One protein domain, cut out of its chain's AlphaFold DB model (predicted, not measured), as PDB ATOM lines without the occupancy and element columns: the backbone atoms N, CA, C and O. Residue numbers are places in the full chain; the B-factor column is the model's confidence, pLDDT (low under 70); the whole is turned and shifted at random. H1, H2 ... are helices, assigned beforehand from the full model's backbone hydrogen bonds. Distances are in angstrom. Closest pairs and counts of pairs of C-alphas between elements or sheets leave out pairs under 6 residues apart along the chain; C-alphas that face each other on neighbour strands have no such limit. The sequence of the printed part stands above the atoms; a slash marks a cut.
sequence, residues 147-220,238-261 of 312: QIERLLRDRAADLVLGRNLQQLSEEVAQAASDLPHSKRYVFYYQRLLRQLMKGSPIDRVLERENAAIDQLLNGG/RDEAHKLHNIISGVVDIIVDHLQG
ATOM      1  N   GLN A 147     -32.323  13.716  37.197       90.19
ATOM      2  CA  GLN A 147     -33.620  14.263  36.780       90.19
ATOM      3  C   GLN A 147     -33.540  15.778  36.527       90.19
ATOM      4  O   GLN A 147     -34.015  16.249  35.496       90.19
ATOM      5  N   ILE A 148     -32.863  16.521  37.411       93.38
ATOM      6  CA  ILE A 148     -32.618  17.959  37.240       93.38
ATOM      7  C   ILE A 148     -31.695  18.200  36.042       93.38
ATOM      8  O   ILE A 148     -31.970  19.066  35.226       93.38
ATOM      9  N   GLU A 149     -30.624  17.430  35.877       94.56
ATOM     10  CA  GLU A 149     -29.695  17.633  34.759       94.56
ATOM     11  C   GLU A 149     -30.301  17.320  33.398       94.56
ATOM     12  O   GLU A 149     -29.995  17.997  32.418       94.56
ATOM     13  N   ARG A 150     -31.191  16.326  33.326       95.56
ATOM     14  CA  ARG A 150     -31.984  16.085  32.119       95.56
ATOM     15  C   ARG A 150     -32.823  17.312  31.776       95.56
ATOM     16  O   ARG A 150     -32.743  17.788  30.652       95.56
ATOM     17  N   LEU A 151     -33.530  17.862  32.763       96.25
ATOM     18  CA  LEU A 151     -34.309  19.084  32.600       96.25
ATOM     19  C   LEU A 151     -33.440  20.270  32.147       96.25
ATOM     20  O   LEU A 151     -33.802  20.984  31.218       96.25
ATOM     21  N   LEU A 152     -32.279  20.478  32.775       96.31
ATOM     22  CA  LEU A 152     -31.355  21.552  32.400       96.31
ATOM     23  C   LEU A 152     -30.813  21.371  30.977       96.31
ATOM     24  O   LEU A 152     -30.637  22.366  30.280       96.31
ATOM     25  N   ARG A 153     -30.594  20.130  30.522       97.44
ATOM     26  CA  ARG A 153     -30.198  19.826  29.138       97.44
ATOM     27  C   ARG A 153     -31.304  20.172  28.147       97.44
ATOM     28  O   ARG A 153     -31.037  20.857  27.164       97.44
ATOM     29  N   ASP A 154     -32.539  19.779  28.440       97.25
ATOM     30  CA  ASP A 154     -33.704  20.109  27.609       97.25
ATOM     31  C   ASP A 154     -33.939  21.632  27.540       97.25
ATOM     32  O   ASP A 154     -34.502  22.153  26.576       97.25
ATOM     33  N   ARG A 155     -33.468  22.366  28.555       97.06
ATOM     34  CA  ARG A 155     -33.590  23.823  28.703       97.06
ATOM     35  C   ARG A 155     -32.255  24.559  28.535       97.06
ATOM     36  O   ARG A 155     -32.134  25.707  28.963       97.06
ATOM     37  N   ALA A 156     -31.264  23.950  27.882       96.19
ATOM     38  CA  ALA A 156     -29.918  24.516  27.787       96.19
ATOM     39  C   ALA A 156     -29.888  25.889  27.090       96.19
ATOM     40  O   ALA A 156     -29.219  26.805  27.568       96.19
ATOM     41  N   ALA A 157     -30.691  26.084  26.040       95.19
ATOM     42  CA  ALA A 157     -30.814  27.380  25.367       95.19
ATOM     43  C   ALA A 157     -31.332  28.482  26.307       95.19
ATOM     44  O   ALA A 157     -30.905  29.633  26.231       95.19
ATOM     45  N   ASP A 158     -32.242  28.141  27.222       95.44
ATOM     46  CA  ASP A 158     -32.786  29.089  28.194       95.44
ATOM     47  C   ASP A 158     -31.744  29.488  29.245       95.44
ATOM     48  O   ASP A 158     -31.674  30.658  29.621       95.44
ATOM     49  N   LEU A 159     -30.891  28.543  29.658       93.94
ATOM     50  CA  LEU A 159     -29.746  28.798  30.535       93.94
ATOM     51  C   LEU A 159     -28.717  29.720  29.874       93.94
ATOM     52  O   LEU A 159     -28.319  30.718  30.476       93.94
ATOM     53  N   VAL A 160     -28.313  29.406  28.640       93.62
ATOM     54  CA  VAL A 160     -27.319  30.185  27.885       93.62
ATOM     55  C   VAL A 160     -27.811  31.607  27.622       93.62
ATOM     56  O   VAL A 160     -27.067  32.565  27.819       93.62
ATOM     57  N   LEU A 161     -29.075  31.755  27.223       92.62
ATOM     58  CA  LEU A 161     -29.673  33.052  26.901       92.62
ATOM     59  C   LEU A 161     -30.214  33.800  28.130       92.62
ATOM     60  O   LEU A 161     -30.655  34.940  28.001       92.62
ATOM     61  N   GLY A 162     -30.222  33.172  29.308       92.38
ATOM     62  CA  GLY A 162     -30.751  33.760  30.539       92.38
ATOM     63  C   GLY A 162     -32.255  34.066  30.493       92.38
ATOM     64  O   GLY A 162     -32.707  35.026  31.119       92.38
ATOM     65  N   ARG A 163     -33.048  33.281  29.752       93.81
ATOM     66  CA  ARG A 163     -34.501  33.480  29.575       93.81
ATOM     67  C   ARG A 163     -35.307  32.382  30.268       93.81
ATOM     68  O   ARG A 163     -34.781  31.323  30.570       93.81
ATOM     69  N   ASN A 164     -36.589  32.636  30.545       95.75
ATOM     70  CA  ASN A 164     -37.510  31.679  31.191       95.75
ATOM     71  C   ASN A 164     -36.997  31.066  32.518       95.75
ATOM     72  O   ASN A 164     -37.478  30.020  32.952       95.75
ATOM     73  N   LEU A 165     -36.045  31.726  33.188       94.81
ATOM     74  CA  LEU A 165     -35.335  31.183  34.352       94.81
ATOM     75  C   LEU A 165     -36.241  30.969  35.569       94.81
ATOM     76  O   LEU A 165     -36.000  30.063  36.363       94.81
ATOM     77  N   GLN A 166     -37.294  31.779  35.707       95.06
ATOM     78  CA  GLN A 166     -38.286  31.621  36.769       95.06
ATOM     79  C   GLN A 166     -39.052  30.300  36.611       95.06
ATOM     80  O   GLN A 166     -39.115  29.512  37.549       95.06
ATOM     81  N   GLN A 167     -39.549  30.026  35.401       96.38
ATOM     82  CA  GLN A 167     -40.226  28.771  35.084       96.38
ATOM     83  C   GLN A 167     -39.272  27.580  35.247       96.38
ATOM     84  O   GLN A 167     -39.625  26.589  35.878       96.38
ATOM     85  N   LEU A 168     -38.032  27.698  34.758       96.25
ATOM     86  CA  LEU A 168     -37.017  26.660  34.944       96.25
ATOM     87  C   LEU A 168     -36.746  26.385  36.433       96.25
ATOM     88  O   LEU A 168     -36.614  25.236  36.837       96.25
ATOM     89  N   SER A 169     -36.706  27.420  37.275       94.75
ATOM     90  CA  SER A 169     -36.523  27.269  38.724       94.75
ATOM     91  C   SER A 169     -37.682  26.532  39.404       94.75
ATOM     92  O   SER A 169     -37.461  25.853  40.413       94.75
ATOM     93  N   GLU A 170     -38.903  26.675  38.893       94.75
ATOM     94  CA  GLU A 170     -40.087  25.952  39.371       94.75
ATOM     95  C   GLU A 170     -40.060  24.491  38.913       94.75
ATOM     96  O   GLU A 170     -40.269  23.589  39.725       94.75
ATOM     97  N   GLU A 171     -39.702  24.241  37.654       94.88
ATOM     98  CA  GLU A 171     -39.527  22.891  37.114       94.88
ATOM     99  C   GLU A 171     -38.405  22.135  37.844       94.88
ATOM    100  O   GLU A 171     -38.582  20.972  38.187       94.88
ATOM    101  N   VAL A 172     -37.292  22.795  38.191       93.81
ATOM    102  CA  VAL A 172     -36.217  22.210  39.018       93.81
ATOM    103  C   VAL A 172     -36.720  21.824  40.412       93.81
ATOM    104  O   VAL A 172     -36.306  20.798  40.950       93.81
ATOM    105  N   ALA A 173     -37.616  22.620  41.005       90.88
ATOM    106  CA  ALA A 173     -38.208  22.290  42.301       90.88
ATOM    107  C   ALA A 173     -39.101  21.044  42.225       90.88
ATOM    108  O   ALA A 173     -39.116  20.238  43.153       90.88
ATOM    109  N   GLN A 174     -39.832  20.893  41.118       90.94
ATOM    110  CA  GLN A 174     -40.716  19.755  40.865       90.94
ATOM    111  C   GLN A 174     -39.931  18.497  40.481       90.94
ATOM    112  O   GLN A 174     -40.217  17.419  40.987       90.94
ATOM    113  N   ALA A 175     -38.886  18.628  39.661       87.81
ATOM    114  CA  ALA A 175     -38.088  17.520  39.138       87.81
ATOM    115  C   ALA A 175     -37.337  16.716  40.208       87.81
ATOM    116  O   ALA A 175     -36.716  15.712  39.882       87.81
ATOM    117  N   ALA A 176     -37.348  17.153  41.465       79.38
ATOM    118  CA  ALA A 176     -36.771  16.408  42.570       79.38
ATOM    119  C   ALA A 176     -37.681  16.382  43.808       79.38
ATOM    120  O   ALA A 176     -37.212  16.043  44.894       79.38
ATOM    121  N   SER A 177     -38.972  16.719  43.677       80.44
ATOM    122  CA  SER A 177     -39.922  16.698  44.803       80.44
ATOM    123  C   SER A 177     -40.030  15.323  45.456       80.44
ATOM    124  O   SER A 177     -40.211  15.234  46.669       80.44
ATOM    125  N   ASP A 178     -39.865  14.278  44.649       74.81
ATOM    126  CA  ASP A 178     -40.070  12.884  45.047       74.81
ATOM    127  C   ASP A 178     -38.772  12.216  45.529       74.81
ATOM    128  O   ASP A 178     -38.786  11.083  46.005       74.81
ATOM    129  N   LEU A 179     -37.636  12.914  45.418       70.94
ATOM    130  CA  LEU A 179     -36.332  12.398  45.815       70.94
ATOM    131  C   LEU A 179     -36.071  12.671  47.311       70.94
ATOM    132  O   LEU A 179     -36.146  13.826  47.753       70.94
ATOM    133  N   PRO A 180     -35.711  11.651  48.112       65.56
ATOM    134  CA  PRO A 180     -35.274  11.852  49.490       65.56
ATOM    135  C   PRO A 180     -34.110  12.850  49.570       65.56
ATOM    136  O   PRO A 180     -33.205  12.849  48.741       65.56
ATOM    137  N   HIS A 181     -34.138  13.745  50.563       70.25
ATOM    138  CA  HIS A 181     -33.088  14.754  50.812       70.25
ATOM    139  C   HIS A 181     -32.796  15.741  49.665       70.25
ATOM    140  O   HIS A 181     -31.888  16.571  49.785       70.25
ATOM    141  N   SER A 182     -33.624  15.753  48.620       69.75
ATOM    142  CA  SER A 182     -33.455  16.583  47.426       69.75
ATOM    143  C   SER A 182     -33.471  18.080  47.677       69.75
ATOM    144  O   SER A 182     -32.839  18.825  46.935       69.75
ATOM    145  N   LYS A 183     -34.146  18.535  48.742       76.94
ATOM    146  CA  LYS A 183     -34.282  19.960  49.085       76.94
ATOM    147  C   LYS A 183     -32.938  20.690  49.093       76.94
ATOM    148  O   LYS A 183     -32.874  21.839  48.665       76.94
ATOM    149  N   ARG A 184     -31.869  20.028  49.555       79.50
ATOM    150  CA  ARG A 184     -30.514  20.600  49.562       79.50
ATOM    151  C   ARG A 184     -29.948  20.742  48.148       79.50
ATOM    152  O   ARG A 184     -29.480  21.820  47.800       79.50
ATOM    153  N   TYR A 185     -30.057  19.712  47.310       79.38
ATOM    154  CA  TYR A 185     -29.585  19.767  45.922       79.38
ATOM    155  C   TYR A 185     -30.391  20.753  45.076       79.38
ATOM    156  O   TYR A 185     -29.808  21.604  44.408       79.38
ATOM    157  N   VAL A 186     -31.722  20.720  45.187       87.88
ATOM    158  CA  VAL A 186     -32.634  21.688  44.559       87.88
ATOM    159  C   VAL A 186     -32.222  23.113  44.907       87.88
ATOM    160  O   VAL A 186     -32.133  23.957  44.018       87.88
ATOM    161  N   PHE A 187     -31.908  23.381  46.178       87.94
ATOM    162  CA  PHE A 187     -31.465  24.702  46.606       87.94
ATOM    163  C   PHE A 187     -30.191  25.165  45.882       87.94
ATOM    164  O   PHE A 187     -30.113  26.335  45.505       87.94
ATOM    165  N   TYR A 188     -29.214  24.283  45.646       87.69
ATOM    166  CA  TYR A 188     -27.996  24.638  44.908       87.69
ATOM    167  C   TYR A 188     -28.284  24.992  43.445       87.69
ATOM    168  O   TYR A 188     -27.847  26.049  42.982       87.69
ATOM    169  N   TYR A 189     -29.087  24.187  42.744       91.56
ATOM    170  CA  TYR A 189     -29.505  24.500  41.372       91.56
ATOM    171  C   TYR A 189     -30.317  25.805  41.308       91.56
ATOM    172  O   TYR A 189     -30.039  26.681  40.491       91.56
ATOM    173  N   GLN A 190     -31.272  26.005  42.220       91.56
ATOM    174  CA  GLN A 190     -32.060  27.239  42.286       91.56
ATOM    175  C   GLN A 190     -31.218  28.467  42.641       91.56
ATOM    176  O   GLN A 190     -31.489  29.564  42.150       91.56
ATOM    177  N   ARG A 191     -30.191  28.320  43.487       91.12
ATOM    178  CA  ARG A 191     -29.234  29.395  43.776       91.12
ATOM    179  C   ARG A 191     -28.514  29.823  42.502       91.12
ATOM    180  O   ARG A 191     -28.431  31.027  42.270       91.12
ATOM    181  N   LEU A 192     -28.051  28.878  41.681       89.19
ATOM    182  CA  LEU A 192     -27.420  29.178  40.395       89.19
ATOM    183  C   LEU A 192     -28.379  29.951  39.477       89.19
ATOM    184  O   LEU A 192     -28.049  31.047  39.026       89.19
ATOM    185  N   LEU A 193     -29.601  29.442  39.288       92.50
ATOM    186  CA  LEU A 193     -30.636  30.107  38.486       92.50
ATOM    187  C   LEU A 193     -30.945  31.518  38.999       92.50
ATOM    188  O   LEU A 193     -31.096  32.456  38.220       92.50
ATOM    189  N   ARG A 194     -30.969  31.712  40.321       92.69
ATOM    190  CA  ARG A 194     -31.164  33.029  40.936       92.69
ATOM    191  C   ARG A 194     -30.030  33.999  40.635       92.69
ATOM    192  O   ARG A 194     -30.297  35.189  40.498       92.69
ATOM    193  N   GLN A 195     -28.785  33.536  40.546       90.19
ATOM    194  CA  GLN A 195     -27.676  34.398  40.130       90.19
ATOM    195  C   GLN A 195     -27.799  34.793  38.656       90.19
ATOM    196  O   GLN A 195     -27.570  35.957  38.332       90.19
ATOM    197  N   LEU A 196     -28.239  33.877  37.788       89.75
ATOM    198  CA  LEU A 196     -28.516  34.181  36.377       89.75
ATOM    199  C   LEU A 196     -29.644  35.208  36.227       89.75
ATOM    200  O   LEU A 196     -29.509  36.169  35.476       89.75
ATOM    201  N   MET A 197     -30.709  35.090  37.027       92.12
ATOM    202  CA  MET A 197     -31.818  36.056  37.045       92.12
ATOM    203  C   MET A 197     -31.399  37.483  37.432       92.12
ATOM    204  O   MET A 197     -32.124  38.429  37.138       92.12
ATOM    205  N   LYS A 198     -30.226  37.678  38.049       92.62
ATOM    206  CA  LYS A 198     -29.666  39.019  38.307       92.62
ATOM    207  C   LYS A 198     -29.023  39.654  37.065       92.62
ATOM    208  O   LYS A 198     -28.442  40.731  37.179       92.62
ATOM    209  N   GLY A 199     -29.090  39.000  35.905       85.19
ATOM    210  CA  GLY A 199     -28.583  39.508  34.629       85.19
ATOM    211  C   GLY A 199     -27.092  39.264  34.394       85.19
ATOM    212  O   GLY A 199     -26.519  39.848  33.478       85.19
ATOM    213  N   SER A 200     -26.437  38.430  35.211       87.75
ATOM    214  CA  SER A 200     -25.063  38.004  34.926       87.75
ATOM    215  C   SER A 200     -25.069  36.896  33.866       87.75
ATOM    216  O   SER A 200     -25.812  35.928  34.041       87.75
ATOM    217  N   PRO A 201     -24.234  36.996  32.815       87.75
ATOM    218  CA  PRO A 201     -24.012  35.909  31.865       87.75
ATOM    219  C   PRO A 201     -23.598  34.604  32.555       87.75
ATOM    220  O   PRO A 201     -22.959  34.628  33.615       87.75
ATOM    221  N   ILE A 202     -23.978  33.469  31.968       88.38
ATOM    222  CA  ILE A 202     -23.822  32.161  32.611       88.38
ATOM    223  C   ILE A 202     -22.365  31.764  32.832       88.38
ATOM    224  O   ILE A 202     -22.033  31.279  33.911       88.38
ATOM    225  N   ASP A 203     -21.481  32.069  31.884       89.31
ATOM    226  CA  ASP A 203     -20.030  31.914  32.006       89.31
ATOM    227  C   ASP A 203     -19.501  32.640  33.251       89.31
ATOM    228  O   ASP A 203     -18.840  32.039  34.093       89.31
ATOM    229  N   ARG A 204     -19.895  33.904  33.452       90.75
ATOM    230  CA  ARG A 204     -19.473  34.705  34.611       90.75
ATOM    231  C   ARG A 204     -20.008  34.182  35.933       90.75
ATOM    232  O   ARG A 204     -19.338  34.321  36.957       90.75
ATOM    233  N   VAL A 205     -21.226  33.647  35.946       91.25
ATOM    234  CA  VAL A 205     -21.792  33.039  37.155       91.25
ATOM    235  C   VAL A 205     -21.025  31.766  37.506       91.25
ATOM    236  O   VAL A 205     -20.585  31.634  38.646       91.25
ATOM    237  N   LEU A 206     -20.807  30.875  36.538       91.31
ATOM    238  CA  LEU A 206     -20.107  29.606  36.752       91.31
ATOM    239  C   LEU A 206     -18.638  29.823  37.143       91.31
ATOM    240  O   LEU A 206     -18.173  29.200  38.093       91.31
ATOM    241  N   GLU A 207     -17.934  30.760  36.495       90.31
ATOM    242  CA  GLU A 207     -16.563  31.156  36.854       90.31
ATOM    243  C   GLU A 207     -16.463  31.614  38.315       90.31
ATOM    244  O   GLU A 207     -15.585  31.168  39.054       90.31
ATOM    245  N   ARG A 208     -17.368  32.501  38.754       91.00
ATOM    246  CA  ARG A 208     -17.362  33.033  40.127       91.00
ATOM    247  C   ARG A 208     -17.669  31.961  41.160       91.00
ATOM    248  O   ARG A 208     -17.027  31.934  42.206       91.00
ATOM    249  N   GLU A 209     -18.663  31.121  40.890       89.50
ATOM    250  CA  GLU A 209     -19.065  30.058  41.810       89.50
ATOM    251  C   GLU A 209     -17.961  28.992  41.925       89.50
ATOM    252  O   GLU A 209     -17.607  28.619  43.042       89.50
ATOM    253  N   ASN A 210     -17.327  28.595  40.812       89.12
ATOM    254  CA  ASN A 210     -16.159  27.707  40.838       89.12
ATOM    255  C   ASN A 210     -14.982  28.322  41.604       89.12
ATOM    256  O   ASN A 210     -14.451  27.689  42.512       89.12
ATOM    257  N   ALA A 211     -14.628  29.580  41.322       90.19
ATOM    258  CA  ALA A 211     -13.532  30.254  42.017       90.19
ATOM    259  C   ALA A 211     -13.785  30.382  43.529       90.19
ATOM    260  O   ALA A 211     -12.858  30.242  44.328       90.19
ATOM    261  N   ALA A 212     -15.033  30.625  43.942       88.31
ATOM    262  CA  ALA A 212     -15.400  30.668  45.356       88.31
ATOM    263  C   ALA A 212     -15.200  29.304  46.037       88.31
ATOM    264  O   ALA A 212     -14.707  29.247  47.161       88.31
ATOM    265  N   ILE A 213     -15.536  28.205  45.358       88.44
ATOM    266  CA  ILE A 213     -15.335  26.848  45.880       88.44
ATOM    267  C   ILE A 213     -13.853  26.497  45.940       88.44
ATOM    268  O   ILE A 213     -13.401  25.988  46.961       88.44
ATOM    269  N   ASP A 214     -13.077  26.835  44.913       86.94
ATOM    270  CA  ASP A 214     -11.631  26.606  44.909       86.94
ATOM    271  C   ASP A 214     -10.938  27.360  46.048       86.94
ATOM    272  O   ASP A 214     -10.050  26.819  46.706       86.94
ATOM    273  N   GLN A 215     -11.364  28.594  46.339       86.75
ATOM    274  CA  GLN A 215     -10.862  29.359  47.484       86.75
ATOM    275  C   GLN A 215     -11.209  28.709  48.826       86.75
ATOM    276  O   GLN A 215     -10.384  28.732  49.745       86.75
ATOM    277  N   LEU A 216     -12.408  28.127  48.943       84.44
ATOM    278  CA  LEU A 216     -12.817  27.373  50.127       84.44
ATOM    279  C   LEU A 216     -11.970  26.102  50.276       84.44
ATOM    280  O   LEU A 216     -11.405  25.871  51.345       84.44
ATOM    281  N   LEU A 217     -11.829  25.308  49.207       83.00
ATOM    282  CA  LEU A 217     -11.093  24.038  49.190       83.00
ATOM    283  C   LEU A 217      -9.591  24.219  49.446       83.00
ATOM    284  O   LEU A 217      -9.007  23.461  50.222       83.00
ATOM    285  N   ASN A 218      -8.982  25.240  48.845       80.75
ATOM    286  CA  ASN A 218      -7.543  25.503  48.938       80.75
ATOM    287  C   ASN A 218      -7.161  26.392  50.130       80.75
ATOM    288  O   ASN A 218      -5.981  26.679  50.322       80.75
ATOM    289  N   GLY A 219      -8.141  26.815  50.938       66.06
ATOM    290  CA  GLY A 219      -7.927  27.603  52.145       66.06
ATOM    291  C   GLY A 219      -7.271  28.950  51.862       66.06
ATOM    292  O   GLY A 219      -6.108  29.137  52.194       66.06
ATOM    293  N   GLY A 220      -8.007  29.895  51.268       55.03
ATOM    294  CA  GLY A 220      -7.646  31.322  51.286       55.03
ATOM    295  C   GLY A 220      -6.195  31.641  50.894       55.03
ATOM    296  O   GLY A 220      -5.557  32.495  51.506       55.03
ATOM    297  N   ARG A 238     -15.781  20.211  53.418       87.94
ATOM    298  CA  ARG A 238     -15.096  19.891  52.150       87.94
ATOM    299  C   ARG A 238     -15.967  19.047  51.229       87.94
ATOM    300  O   ARG A 238     -15.998  19.304  50.033       87.94
ATOM    301  N   ASP A 239     -16.653  18.041  51.765       87.31
ATOM    302  CA  ASP A 239     -17.535  17.178  50.980       87.31
ATOM    303  C   ASP A 239     -18.712  17.975  50.397       87.31
ATOM    304  O   ASP A 239     -19.028  17.817  49.221       87.31
ATOM    305  N   GLU A 240     -19.313  18.892  51.161       84.44
ATOM    306  CA  GLU A 240     -20.345  19.799  50.642       84.44
ATOM    307  C   GLU A 240     -19.802  20.745  49.559       84.44
ATOM    308  O   GLU A 240     -20.460  20.963  48.539       84.44
ATOM    309  N   ALA A 241     -18.578  21.257  49.719       88.56
ATOM    310  CA  ALA A 241     -17.917  22.047  48.682       88.56
ATOM    311  C   ALA A 241     -17.678  21.227  47.397       88.56
ATOM    312  O   ALA A 241     -17.959  21.713  46.301       88.56
ATOM    313  N   HIS A 242     -17.245  19.967  47.515       90.62
ATOM    314  CA  HIS A 242     -17.097  19.062  46.371       90.62
ATOM    315  C   HIS A 242     -18.435  18.732  45.698       90.62
ATOM    316  O   HIS A 242     -18.507  18.747  44.473       90.62
ATOM    317  N   LYS A 243     -19.513  18.498  46.460       89.19
ATOM    318  CA  LYS A 243     -20.859  18.293  45.893       89.19
ATOM    319  C   LYS A 243     -21.313  19.503  45.076       89.19
ATOM    320  O   LYS A 243     -21.827  19.346  43.971       89.19
ATOM    321  N   LEU A 244     -21.089  20.715  45.591       89.00
ATOM    322  CA  LEU A 244     -21.410  21.943  44.863       89.00
ATOM    323  C   LEU A 244     -20.554  22.100  43.599       89.00
ATOM    324  O   LEU A 244     -21.086  22.466  42.551       89.00
ATOM    325  N   HIS A 245     -19.259  21.786  43.677       91.06
ATOM    326  CA  HIS A 245     -18.378  21.782  42.510       91.06
ATOM    327  C   HIS A 245     -18.885  20.815  41.434       91.06
ATOM    328  O   HIS A 245     -19.019  21.200  40.280       91.06
ATOM    329  N   ASN A 246     -19.258  19.591  41.814       92.44
ATOM    330  CA  ASN A 246     -19.792  18.592  40.886       92.44
ATOM    331  C   ASN A 246     -21.092  19.053  40.209       92.44
ATOM    332  O   ASN A 246     -21.272  18.808  39.018       92.44
ATOM    333  N   ILE A 247     -21.982  19.732  40.944       92.06
ATOM    334  CA  ILE A 247     -23.195  20.343  40.379       92.06
ATOM    335  C   ILE A 247     -22.827  21.386  39.319       92.06
ATOM    336  O   ILE A 247     -23.378  21.358  38.221       92.06
ATOM    337  N   ILE A 248     -21.897  22.295  39.626       92.50
ATOM    338  CA  ILE A 248     -21.477  23.347  38.689       92.50
ATOM    339  C   ILE A 248     -20.814  22.736  37.458       92.50
ATOM    340  O   ILE A 248     -21.182  23.099  36.345       92.50
ATOM    341  N   SER A 249     -19.901  21.784  37.642       93.50
ATOM    342  CA  SER A 249     -19.258  21.053  36.549       93.50
ATOM    343  C   SER A 249     -20.290  20.346  35.667       93.50
ATOM    344  O   SER A 249     -20.227  20.474  34.451       93.50
ATOM    345  N   GLY A 250     -21.318  19.719  36.249       94.75
ATOM    346  CA  GLY A 250     -22.421  19.135  35.479       94.75
ATOM    347  C   GLY A 250     -23.204  20.163  34.652       94.75
ATOM    348  O   GLY A 250     -23.581  19.881  33.517       94.75
ATOM    349  N   VAL A 251     -23.419  21.375  35.175       94.62
ATOM    350  CA  VAL A 251     -24.049  22.467  34.411       94.62
ATOM    351  C   VAL A 251     -23.128  22.991  33.305       94.62
ATOM    352  O   VAL A 251     -23.608  23.281  32.210       94.62
ATOM    353  N   VAL A 252     -21.819  23.085  33.560       94.81
ATOM    354  CA  VAL A 252     -20.816  23.433  32.540       94.81
ATOM    355  C   VAL A 252     -20.852  22.417  31.400       94.81
ATOM    356  O   VAL A 252     -20.971  22.839  30.251       94.81
ATOM    357  N   ASP A 253     -20.826  21.116  31.704       95.75
ATOM    358  CA  ASP A 253     -20.899  20.042  30.706       95.75
ATOM    359  C   ASP A 253     -22.137  20.213  29.811       95.75
ATOM    360  O   ASP A 253     -22.030  20.230  28.589       95.75
ATOM    361  N   ILE A 254     -23.310  20.447  30.416       96.81
ATOM    362  CA  ILE A 254     -24.574  20.657  29.690       96.81
ATOM    363  C   ILE A 254     -24.493  21.847  28.723       96.81
ATOM    364  O   ILE A 254     -24.982  21.767  27.595       96.81
ATOM    365  N   ILE A 255     -23.904  22.960  29.158       95.12
ATOM    366  CA  ILE A 255     -23.780  24.168  28.333       95.12
ATOM    367  C   ILE A 255     -22.790  23.945  27.197       95.12
ATOM    368  O   ILE A 255     -23.068  24.327  26.062       95.12
ATOM    369  N   VAL A 256     -21.644  23.332  27.492       95.75
ATOM    370  CA  VAL A 256     -20.618  23.027  26.493       95.75
ATOM    371  C   VAL A 256     -21.188  22.096  25.425       95.75
ATOM    372  O   VAL A 256     -21.062  22.411  24.242       95.75
ATOM    373  N   ASP A 257     -21.878  21.025  25.823       97.06
ATOM    374  CA  ASP A 257     -22.541  20.090  24.907       97.06
ATOM    375  C   ASP A 257     -23.556  20.810  24.008       97.06
ATOM    376  O   ASP A 257     -23.582  20.608  22.792       97.06
ATOM    377  N   HIS A 258     -24.377  21.692  24.586       96.56
ATOM    378  CA  HIS A 258     -25.370  22.457  23.835       96.56
ATOM    379  C   HIS A 258     -24.727  23.393  22.803       96.56
ATOM    380  O   HIS A 258     -25.100  23.357  21.631       96.56
ATOM    381  N   LEU A 259     -23.726  24.182  23.208       95.38
ATOM    382  CA  LEU A 259     -23.030  25.120  22.322       95.38
ATOM    383  C   LEU A 259     -22.261  24.401  21.206       95.38
ATOM    384  O   LEU A 259     -22.223  24.874  20.069       95.38
ATOM    385  N   GLN A 260     -21.654  23.250  21.507       96.12
ATOM    386  CA  GLN A 260     -21.012  22.413  20.493       96.12
ATOM    387  C   GLN A 260     -22.036  21.864  19.496       96.12
ATOM    388  O   GLN A 260     -21.779  21.901  18.292       96.12
ATOM    389  N   GLY A 261     -23.203  21.423  19.971       96.25
ATOM    390  CA  GLY A 261     -24.303  20.976  19.118       96.25
ATOM    391  C   GLY A 261     -24.827  22.077  18.192       96.25
ATOM    392  O   GLY A 261     -24.981  21.849  16.992       96.25
TER     393      GLY A 261
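AT A GLANCE: This is residues 147 to 220 and 238 to 261 of the 312 residues of the protein "Thioredoxin domain-containing protein" of Macrostomum lignano (UniProt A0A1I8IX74). A long helix, H6, makes the spine of this small helical body: H5 runs back alongside it, and the short helices H1 and H2 pack on its last part, residues 250 to 258. H3 and H4 form a helical hairpin, with H3 beside H1, and the end of H4 meets the beginning of H5 in a V. The printed part has 98 residues with six named helices, H1 to H6 in chain order, and no named strand; the class is all helix. It is compact, with a radius of gyration of the C-alphas of 13.2 A, and spans 36 by 32 by 25 A.

IN THESE COORDINATES: Find C-alpha 147 at (-33.620, 14.263, 36.780); from there H1 runs to residue 154, 10.9 A. Next come H2, residues 156 to 161, 8.6 A, and H3, residues 165 to 174, 14.2 A. Find C-alpha 182 at (-33.455, 16.583, 47.426), where H4 begins; it runs to residue 196, 21.4 A. H5 covers residues 202 to 217, 22.4 A. H6, residues 238 to 261, is the longest helix at 34.3 A and ends at C-alpha 261, (-24.303, 20.976, 19.118).

HOW THE PARTS SIT: Start at H6, the hub, which touches H1, H2, H4 and H5. H5 touches it at a shallow tilt of 25 degrees, opposite ways; look at the closest C-alphas, those of Ile 213 and Ala 241, 6.1 A apart. H1 touches H6 at a shallow tilt of 27 degrees, the same way, closest at the C-alphas of Arg 153 and Ile 254, 5.7 A. H2 is about perpendicular to H6, at 87 degrees, and touches it with the C-alphas of Ala 156 and Ile 255 closest, 6.2 A. H4 and H6 only just touch, with 3 pairs of C-alphas within 8 A, the closest being Tyr 188 and Leu 244 at 7.1 A. H3 and H4, a helical hairpin, touch at a shallow tilt of 3 degrees, opposite ways, with the C-alphas of Ser 169 and Gln 190 closest at 5.7 A. H4 touches H5 with residues 192 to 196 alone, at a steep tilt of 54 degrees; the C-alphas of Leu 196 and Ile 202 are closest, 6.3 A. H3 stays apart from H5 and from H6. In H1, H2, H3, H4, H5 and H6 every O i to N i+4 pair is within hydrogen-bond range.

THE WHOLE: The C-alphas farthest apart are those of Asp 178 and Gly 220, 37.8 A. Residues 221 to 237 are not printed, and C-alphas 220 and 238 stand 13.7 A apart across this cut. Of the links printed whole, H3 to H4 is short and the others are tight. The mean pLDDT of the printed part is 89.5; residues 180, 182 and 219 to 220 are under 70.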